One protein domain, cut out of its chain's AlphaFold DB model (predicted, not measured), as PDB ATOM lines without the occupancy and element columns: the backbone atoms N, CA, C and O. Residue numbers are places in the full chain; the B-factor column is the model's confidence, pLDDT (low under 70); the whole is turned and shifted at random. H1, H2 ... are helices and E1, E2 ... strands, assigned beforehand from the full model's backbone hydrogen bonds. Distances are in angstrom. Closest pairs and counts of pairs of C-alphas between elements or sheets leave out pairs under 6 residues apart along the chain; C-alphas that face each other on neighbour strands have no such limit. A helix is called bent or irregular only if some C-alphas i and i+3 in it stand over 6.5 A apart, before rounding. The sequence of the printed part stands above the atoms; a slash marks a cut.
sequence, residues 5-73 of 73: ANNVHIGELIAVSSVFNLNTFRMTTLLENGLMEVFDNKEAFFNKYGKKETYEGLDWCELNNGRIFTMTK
ATOM      1  N   ALA A   5      25.048  28.792  16.874       68.25
ATOM      2  CA  ALA A   5      25.243  27.448  17.418       68.25
ATOM      3  C   ALA A   5      26.519  26.750  16.914       68.25
ATOM      4  O   ALA A   5      27.025  25.862  17.593       68.25
ATOM      5  N   ASN A   6      27.070  27.160  15.765       74.94
ATOM      6  CA  ASN A   6      28.342  26.618  15.275       74.94
ATOM      7  C   ASN A   6      29.556  27.205  16.009       74.94
ATOM      8  O   ASN A   6      30.616  26.588  16.008       74.94
ATOM      9  N   ASN A   7      29.403  28.384  16.621       79.00
ATOM     10  CA  ASN A   7      30.497  29.101  17.272       79.00
ATOM     11  C   ASN A   7      30.373  29.134  18.796       79.00
ATOM     12  O   ASN A   7      31.379  29.372  19.455       79.00
ATOM     13  N   VAL A   8      29.190  28.942  19.379       87.56
ATOM     14  CA  VAL A   8      28.970  29.131  20.819       87.56
ATOM     15  C   VAL A   8      28.227  27.941  21.413       87.56
ATOM     16  O   VAL A   8      27.117  27.611  20.991       87.56
ATOM     17  N   HIS A   9      28.816  27.327  22.438       90.19
ATOM     18  CA  HIS A   9      28.190  26.259  23.204       90.19
ATOM     19  C   HIS A   9      27.256  26.830  24.276       90.19
ATOM     20  O   HIS A   9      27.568  27.804  24.957       90.19
ATOM     21  N   ILE A  10      26.121  26.166  24.512       89.38
ATOM     22  CA  ILE A  10      25.154  26.612  25.526       89.38
ATOM     23  C   ILE A  10      25.753  26.675  26.940       89.38
ATOM     24  O   ILE A  10      25.387  27.550  27.718       89.38
ATOM     25  N   GLY A  11      26.713  25.799  27.259       91.06
ATOM     26  CA  GLY A  11      27.434  25.836  28.535       91.06
ATOM     27  C   GLY A  11      28.238  27.124  28.732       91.06
ATOM     28  O   GLY A  11      28.300  27.633  29.847       91.06
ATOM     29  N   GLU A  12      28.783  27.692  27.653       93.19
ATOM     30  CA  GLU A  12      29.492  28.975  27.686       93.19
ATOM     31  C   GLU A  12      28.513  30.112  27.988       93.19
ATOM     32  O   GLU A  12      28.762  30.904  28.892       93.19
ATOM     33  N   LEU A  13      27.352  30.131  27.319       93.44
ATOM     34  CA  LEU A  13      26.293  31.118  27.574       93.44
ATOM     35  C   LEU A  13      25.777  31.063  29.013       93.44
ATOM     36  O   LEU A  13      25.553  32.103  29.625       93.44
ATOM     37  N   ILE A  14      25.595  29.862  29.568       93.44
ATOM     38  CA  ILE A  14      25.188  29.698  30.969       93.44
ATOM     39  C   ILE A  14      26.265  30.266  31.896       93.44
ATOM     40  O   ILE A  14      25.930  31.021  32.807       93.44
ATOM     41  N   ALA A  15      27.541  29.960  31.644       93.19
ATOM     42  CA  ALA A  15      28.647  30.439  32.468       93.19
ATOM     43  C   ALA A  15      28.748  31.974  32.491       93.19
ATOM     44  O   ALA A  15      28.982  32.549  33.551       93.19
ATOM     45  N   VAL A  16      28.525  32.640  31.352       94.25
ATOM     46  CA  VAL A  16      28.613  34.107  31.265       94.25
ATOM     47  C   VAL A  16      27.301  34.838  31.582       94.25
ATOM     48  O   VAL A  16      27.309  36.055  31.760       94.25
ATOM     49  N   SER A  17      26.176  34.125  31.701       94.25
ATOM     50  CA  SER A  17      24.847  34.723  31.930       94.25
ATOM     51  C   SER A  17      24.776  35.620  33.171       94.25
ATOM     52  O   SER A  17      24.147  36.679  33.137       94.25
ATOM     53  N   SER A  18      25.461  35.234  34.250       91.38
ATOM     54  CA  SER A  18      25.517  35.992  35.504       91.38
ATOM     55  C   SER A  18      26.366  37.257  35.391       91.38
ATOM     56  O   SER A  18      26.064  38.246  36.052       91.38
ATOM     57  N   VAL A  19      27.387  37.248  34.530       92.88
ATOM     58  CA  VAL A  19      28.273  38.397  34.308       92.88
ATOM     59  C   VAL A  19      27.546  39.492  33.538       92.88
ATOM     60  O   VAL A  19      27.591  40.653  33.928       92.88
ATOM     61  N   PHE A  20      26.818  39.119  32.483       93.75
ATOM     62  CA  PHE A  20      26.054  40.072  31.671       93.75
ATOM     63  C   PHE A  20      24.648  40.354  32.218       93.75
ATOM     64  O   PHE A  20      23.948  41.213  31.691       93.75
ATOM     65  N   ASN A  21      24.215  39.636  33.261       94.31
ATOM     66  CA  ASN A  21      22.856  39.691  33.809       94.31
ATOM     67  C   ASN A  21      21.766  39.471  32.733       94.31
ATOM     68  O   ASN A  21      20.739  40.156  32.679       94.31
ATOM     69  N   LEU A  22      22.010  38.509  31.838       94.62
ATOM     70  CA  LEU A  22      21.139  38.165  30.715       94.62
ATOM     71  C   LEU A  22      20.900  36.658  30.677       94.62
ATOM     72  O   LEU A  22      21.807  35.866  30.898       94.62
ATOM     73  N   ASN A  23      19.677  36.245  30.337       94.75
ATOM     74  CA  ASN A  23      19.403  34.834  30.076       94.75
ATOM     75  C   ASN A  23      19.960  34.397  28.709       94.75
ATOM     76  O   ASN A  23      20.163  35.218  27.812       94.75
ATOM     77  N   THR A  24      20.153  33.089  28.543       92.94
ATOM     78  CA  THR A  24      20.750  32.497  27.336       92.94
ATOM     79  C   THR A  24      20.010  32.890  26.058       92.94
ATOM     80  O   THR A  24      20.659  33.223  25.075       92.94
ATOM     81  N   PHE A  25      18.674  32.949  26.086       92.69
ATOM     82  CA  PHE A  25      17.867  33.383  24.943       92.69
ATOM     83  C   PHE A  25      18.208  34.812  24.500       92.69
ATOM     84  O   PHE A  25      18.481  35.046  23.325       92.69
ATOM     85  N   ARG A  26      18.256  35.774  25.434       93.81
ATOM     86  CA  ARG A  26      18.629  37.164  25.120       93.81
ATOM     87  C   ARG A  26      20.056  37.247  24.593       93.81
ATOM     88  O   ARG A  26      20.290  37.972  23.633       93.81
ATOM     89  N   MET A  27      20.986  36.497  25.180       93.62
ATOM     90  CA  MET A  27      22.377  36.467  24.721       93.62
ATOM     91  C   MET A  27      22.495  35.924  23.294       93.62
ATOM     92  O   MET A  27      23.185  36.527  22.477       93.62
ATOM     93  N   THR A  28      21.774  34.850  22.952       92.38
ATOM     94  CA  THR A  28      21.724  34.327  21.578       92.38
ATOM     95  C   THR A  28      21.203  35.379  20.600       92.38
ATOM     96  O   THR A  28      21.844  35.618  19.581       92.38
ATOM     97  N   THR A  29      20.116  36.080  20.934       92.44
ATOM     98  CA  THR A  29      19.585  37.167  20.096       92.44
ATOM     99  C   THR A  29      20.599  38.301  19.898       92.44
ATOM    100  O   THR A  29      20.740  38.825  18.794       92.44
ATOM    101  N   LEU A  30      21.336  38.689  20.945       93.25
ATOM    102  CA  LEU A  30      22.377  39.720  20.836       93.25
ATOM    103  C   LEU A  30      23.541  39.268  19.945       93.25
ATOM    104  O   LEU A  30      24.023  40.062  19.139       93.25
ATOM    105  N   LEU A  31      23.953  38.003  20.047       92.88
ATOM    106  CA  LEU A  31      24.982  37.406  19.189       92.88
ATOM    107  C   LEU A  31      24.543  37.370  17.719       92.88
ATOM    108  O   LEU A  31      25.317  37.721  16.827       92.88
ATOM    109  N   GLU A  32      23.293  36.992  17.452       91.00
ATOM    110  CA  GLU A  32      22.729  36.977  16.097       91.00
ATOM    111  C   GLU A  32      22.677  38.378  15.475       91.00
ATOM    112  O   GLU A  32      22.948  38.531  14.280       91.00
ATOM    113  N   ASN A  33      22.388  39.390  16.296       91.12
ATOM    114  CA  ASN A  33      22.324  40.793  15.892       91.12
ATOM    115  C   ASN A  33      23.695  41.494  15.877       91.12
ATOM    116  O   ASN A  33      23.773  42.653  15.474       91.12
ATOM    117  N   GLY A  34      24.771  40.824  16.306       90.44
ATOM    118  CA  GLY A  34      26.114  41.408  16.398       90.44
ATOM    119  C   GLY A  34      26.275  42.463  17.500       90.44
ATOM    120  O   GLY A  34      27.220  43.242  17.453       90.44
ATOM    121  N   LEU A  35      25.353  42.500  18.464       92.56
ATOM    122  CA  LEU A  35      25.403  43.370  19.648       92.56
ATOM    123  C   LEU A  35      26.194  42.736  20.803       92.56
ATOM    124  O   LEU A  35      26.589  43.419  21.744       92.56
ATOM    125  N   MET A  36      26.409  41.426  20.726       93.81
ATOM    126  CA  MET A  36      27.357  40.685  21.545       93.81
ATOM    127  C   MET A  36      28.326  39.966  20.610       93.81
ATOM    128  O   MET A  36      27.942  39.513  19.530       93.81
ATOM    129  N   GLU A  37      29.581  39.865  21.024       94.00
ATOM    130  CA  GLU A  37      30.658  39.281  20.234       94.00
ATOM    131  C   GLU A  37      31.410  38.219  21.034       94.00
ATOM    132  O   GLU A  37      31.494  38.294  22.263       94.00
ATOM    133  N   VAL A  38      31.961  37.236  20.317       94.12
ATOM    134  CA  VAL A  38      32.795  36.175  20.888       94.12
ATOM    135  C   VAL A  38      34.127  36.134  20.164       94.12
ATOM    136  O   VAL A  38      34.169  36.121  18.934       94.12
ATOM    137  N   PHE A  39      35.203  36.082  20.939       94.62
ATOM    138  CA  PHE A  39      36.572  35.956  20.460       94.62
ATOM    139  C   PHE A  39      37.162  34.644  20.961       94.62
ATOM    140  O   PHE A  39      36.918  34.245  22.100       94.62
ATOM    141  N   ASP A  40      37.961  33.983  20.127       92.81
ATOM    142  CA  ASP A  40      38.571  32.700  20.491       92.81
ATOM    143  C   ASP A  40      39.723  32.856  21.490       92.81
ATOM    144  O   ASP A  40      40.053  31.916  22.206       92.81
ATOM    145  N   ASN A  41      40.334  34.042  21.547       93.44
ATOM    146  CA  ASN A  41      41.420  34.360  22.463       93.44
ATOM    147  C   ASN A  41      41.524  35.871  22.733       93.44
ATOM    148  O   ASN A  41      40.953  36.709  22.023       93.44
ATOM    149  N   LYS A  42      42.320  36.215  23.751       92.19
ATOM    150  CA  LYS A  42      42.676  37.595  24.119       92.19
ATOM    151  C   LYS A  42      43.301  38.401  22.991       92.19
ATOM    152  O   LYS A  42      43.021  39.589  22.888       92.19
ATOM    153  N   GLU A  43      44.142  37.790  22.164       93.62
ATOM    154  CA  GLU A  43      44.824  38.511  21.087       93.62
ATOM    155  C   GLU A  43      43.819  39.052  20.069       93.62
ATOM    156  O   GLU A  43      43.885  40.225  19.708       93.62
ATOM    157  N   ALA A  44      42.825  38.249  19.680       95.06
ATOM    158  CA  ALA A  44      41.755  38.673  18.782       95.06
ATOM    159  C   ALA A  44      40.917  39.816  19.379       95.06
ATOM    160  O   ALA A  44      40.603  40.784  18.683       95.06
ATOM    161  N   PHE A  45      40.609  39.741  20.675       94.88
ATOM    162  CA  PHE A  45      39.905  40.807  21.387       94.88
ATOM    163  C   PHE A  45      40.735  42.104  21.445       94.88
ATOM    164  O   PHE A  45      40.243  43.178  21.088       94.88
ATOM    165  N   PHE A  46      42.017  42.017  21.811       94.38
ATOM    166  CA  PHE A  46      42.918  43.172  21.883       94.38
ATOM    167  C   PHE A  46      43.222  43.782  20.518       94.38
ATOM    168  O   PHE A  46      43.369  44.998  20.431       94.38
ATOM    169  N   ASN A  47      43.264  42.986  19.449       94.88
ATOM    170  CA  ASN A  47      43.420  43.504  18.091       94.88
ATOM    171  C   ASN A  47      42.248  44.409  17.686       94.88
ATOM    172  O   ASN A  47      42.451  45.362  16.937       94.88
ATOM    173  N   LYS A  48      41.035  44.143  18.193       93.88
ATOM    174  CA  LYS A  48      39.846  44.952  17.895       93.88
ATOM    175  C   LYS A  48      39.670  46.144  18.838       93.88
ATOM    176  O   LYS A  48      39.421  47.251  18.368       93.88
ATOM    177  N   TYR A  49      39.783  45.936  20.150       92.06
ATOM    178  CA  TYR A  49      39.485  46.973  21.155       92.06
ATOM    179  C   TYR A  49      40.726  47.700  21.701       92.06
ATOM    180  O   TYR A  49      40.607  48.672  22.456       92.06
ATOM    181  N   GLY A  50      41.922  47.260  21.307       91.25
ATOM    182  CA  GLY A  50      43.198  47.700  21.861       91.25
ATOM    183  C   GLY A  50      43.516  47.018  23.192       91.25
ATOM    184  O   GLY A  50      42.623  46.583  23.918       91.25
ATOM    185  N   LYS A  51      44.801  46.935  23.545       89.88
ATOM    186  CA  LYS A  51      45.243  46.454  24.862       89.88
ATOM    187  C   LYS A  51      45.141  47.598  25.874       89.88
ATOM    188  O   LYS A  51      45.932  48.537  25.811       89.88
ATOM    189  N   LYS A  52      44.161  47.533  26.774       87.69
ATOM    190  CA  LYS A  52      43.901  48.548  27.808       87.69
ATOM    191  C   LYS A  52      43.702  47.866  29.159       87.69
ATOM    192  O   LYS A  52      43.298  46.709  29.201       87.69
ATOM    193  N   GLU A  53      43.980  48.577  30.250       77.25
ATOM    194  CA  GLU A  53      43.689  48.076  31.603       77.25
ATOM    195  C   GLU A  53      42.185  48.099  31.907       77.25
ATOM    196  O   GLU A  53      41.676  47.225  32.604       77.25
ATOM    197  N   THR A  54      41.461  49.066  31.338       81.50
ATOM    198  CA  THR A  54      40.009  49.217  31.468       81.50
ATOM    199  C   THR A  54      39.378  49.569  30.120       81.50
ATOM    200  O   THR A  54      39.980  50.240  29.277       81.50
ATOM    201  N   TYR A  55      38.144  49.106  29.911       86.50
ATOM    202  CA  TYR A  55      37.348  49.391  28.719       86.50
ATOM    203  C   TYR A  55      36.077  50.132  29.138       86.50
ATOM    204  O   TYR A  55      35.130  49.531  29.643       86.50
ATOM    205  N   GLU A  56      36.063  51.455  28.978       86.12
ATOM    206  CA  GLU A  56      34.877  52.259  29.282       86.12
ATOM    207  C   GLU A  56      33.714  51.884  28.352       86.12
ATOM    208  O   GLU A  56      33.871  51.841  27.133       86.12
ATOM    209  N   GLY A  57      32.546  51.600  28.937       87.31
ATOM    210  CA  GLY A  57      31.334  51.252  28.187       87.31
ATOM    211  C   GLY A  57      31.329  49.851  27.567       87.31
ATOM    212  O   GLY A  57      30.456  49.562  26.752       87.31
ATOM    213  N   LEU A  58      32.271  48.978  27.936       91.56
ATOM    214  CA  LEU A  58      32.362  47.618  27.411       91.56
ATOM    215  C   LEU A  58      32.311  46.602  28.554       91.56
ATOM    216  O   LEU A  58      33.215  46.549  29.390       91.56
ATOM    217  N   ASP A  59      31.277  45.770  28.559       92.38
ATOM    218  CA  ASP A  59      31.253  44.580  29.399       92.38
ATOM    219  C   ASP A  59      31.977  43.451  28.672       92.38
ATOM    220  O   ASP A  59      31.755  43.202  27.482       92.38
ATOM    221  N   TRP A  60      32.866  42.760  29.378       93.06
ATOM    222  CA  TRP A  60      33.594  41.627  28.831       93.06
ATOM    223  C   TRP A  60      33.853  40.569  29.902       93.06
ATOM    224  O   TRP A  60      33.963  40.869  31.091       93.06
ATOM    225  N   CYS A  61      33.930  39.317  29.468       93.44
ATOM    226  CA  CYS A  61      34.198  38.170  30.319       93.44
ATOM    227  C   CYS A  61      35.076  37.177  29.564       93.44
ATOM    228  O   CYS A  61      34.742  36.781  28.447       93.44
ATOM    229  N   GLU A  62      36.181  36.769  30.178       94.50
ATOM    230  CA  GLU A  62      37.029  35.691  29.686       94.50
ATOM    231  C   GLU A  62      36.677  34.389  30.407       94.50
ATOM    232  O   GLU A  62      36.649  34.321  31.637       94.50
ATOM    233  N   LEU A  63      36.419  33.347  29.628       93.69
ATOM    234  CA  LEU A  63      36.224  31.993  30.117       93.69
ATOM    235  C   LEU A  63      37.570  31.299  30.348       93.69
ATOM    236  O   LEU A  63      38.576  31.619  29.722       93.69
ATOM    237  N   ASN A  64      37.579  30.258  31.181       91.00
ATOM    238  CA  ASN A  64      38.789  29.478  31.481       91.00
ATOM    239  C   ASN A  64      39.441  28.830  30.243       91.00
ATOM    240  O   ASN A  64      40.608  28.458  30.292       91.00
ATOM    241  N   ASN A  65      38.696  28.676  29.144       89.94
ATOM    242  CA  ASN A  65      39.215  28.189  27.863       89.94
ATOM    243  C   ASN A  65      39.860  29.299  27.005       89.94
ATOM    244  O   ASN A  65      40.225  29.039  25.863       89.94
ATOM    245  N   GLY A  66      39.987  30.522  27.531       92.44
ATOM    246  CA  GLY A  66      40.575  31.681  26.858       92.44
ATOM    247  C   GLY A  66      39.618  32.445  25.940       92.44
ATOM    248  O   GLY A  66      39.987  33.507  25.438       92.44
ATOM    249  N   ARG A  67      38.392  31.948  25.731       94.69
ATOM    250  CA  ARG A  67      37.395  32.644  24.911       94.69
ATOM    251  C   ARG A  67      36.829  33.845  25.640       94.69
ATOM    252  O   ARG A  67      36.655  33.819  26.857       94.69
ATOM    253  N   ILE A  68      36.493  34.882  24.886       95.25
ATOM    254  CA  ILE A  68      36.002  36.143  25.437       95.25
ATOM    255  C   ILE A  68      34.633  36.454  24.872       95.25
ATOM    256  O   ILE A  68      34.459  36.479  23.658       95.25
ATOM    257  N   PHE A  69      33.694  36.752  25.761       95.81
ATOM    258  CA  PHE A  69      32.414  37.361  25.432       95.81
ATOM    259  C   PHE A  69      32.492  38.852  25.714       95.81
ATOM    260  O   PHE A  69      33.078  39.261  26.716       95.81
ATOM    261  N   THR A  70      31.882  39.667  24.862       95.31
ATOM    262  CA  THR A  70      31.792  41.107  25.103       95.31
ATOM    263  C   THR A  70      30.537  41.717  24.497       95.31
ATOM    264  O   THR A  70      30.022  41.230  23.491       95.31
ATOM    265  N   MET A  71      30.050  42.786  25.116       93.88
ATOM    266  CA  MET A  71      29.001  43.650  24.588       93.88
ATOM    267  C   MET A  71      29.238  45.085  25.053       93.88
ATOM    268  O   MET A  71      29.825  45.328  26.108       93.88
ATOM    269  N   THR A  72      28.764  46.046  24.272       88.94
ATOM    270  CA  THR A  72      28.679  47.435  24.726       88.94
ATOM    271  C   THR A  72      27.588  47.567  25.789       88.94
ATOM    272  O   THR A  72      26.532  46.944  25.646       88.94
ATOM    273  N   LYS A  73      27.844  48.368  26.828       75.88
ATOM    274  CA  LYS A  73      26.824  48.775  27.808       75.88
ATOM    275  C   LYS A  73      25.741  49.646  27.187       75.88
ATOM    276  O   LYS A  73      26.072  50.434  26.274       75.88
TER     277      LYS A  73
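This is residues 5 to 73 of the 73 residues of an uncharacterized protein of Bacillus sp. 7894-2 (UniProt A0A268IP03). A small antiparallel sheet of three strands, in the order E1 E3 E2, stands between helices: H1 and H2 pack on one face, H3 covers part of the other, making three layers. The printed part has 69 residues, with three named helices and three named strands along the chain as H1 H2 E1 H3 E2 E3, of mixed class. The whole is compact, with a radius of gyration of the C-alphas of 11.4 A and spans of 30 by 23 by 20 A.

H1, residues 10 to 20, and H2, residues 24 to 32, touch, about perpendicular at 86 degrees; their closest C-alphas are those of Leu 13 and Thr 24, 5.7 A apart. Both are on the same face of the sheet of E1, residues 36 to 39, E3, residues 68 to 72, and E2, residues 58 to 62. H1 runs slantwise to E2, at 45 degrees on the local plane. H2 stands up from the sheet over E1, rising 57 degrees out of a local plane fitted to just 6 C-alphas. H3, residues 42 to 49, is on the opposite face, along E3 at 9 degrees on the local plane, and apart from H1 and H2. E1, H3 and E2 form a split strand-helix-strand unit, two same-way strands with E3 between them, its crossover right-handed. Between the antiparallel neighbours E1 and E3, N 37 and O 70 are within hydrogen-bond range at 2.9 A; in the hairpin E2 and E3, N 61 and O 69 are within range at 2.9 A. Every O i to N i+4 pair is within range in H2 and H3, and 5 of 7 in H1.

H1 begins at C-alpha 10 (25.154, 26.612, 25.526) and is 14.8 A long; it is irregular, with C-alphas 15 and 18 7.1 A apart. E2 is 13.0 A long, and E3, 13.5 A long, ends at C-alpha 72 (28.679, 47.435, 24.726).

The C-alphas farthest apart, of Ala 5 and Glu 53, are 31.1 A apart. The printed part has no cut and no long link; residue 5 alone is under pLDDT 70.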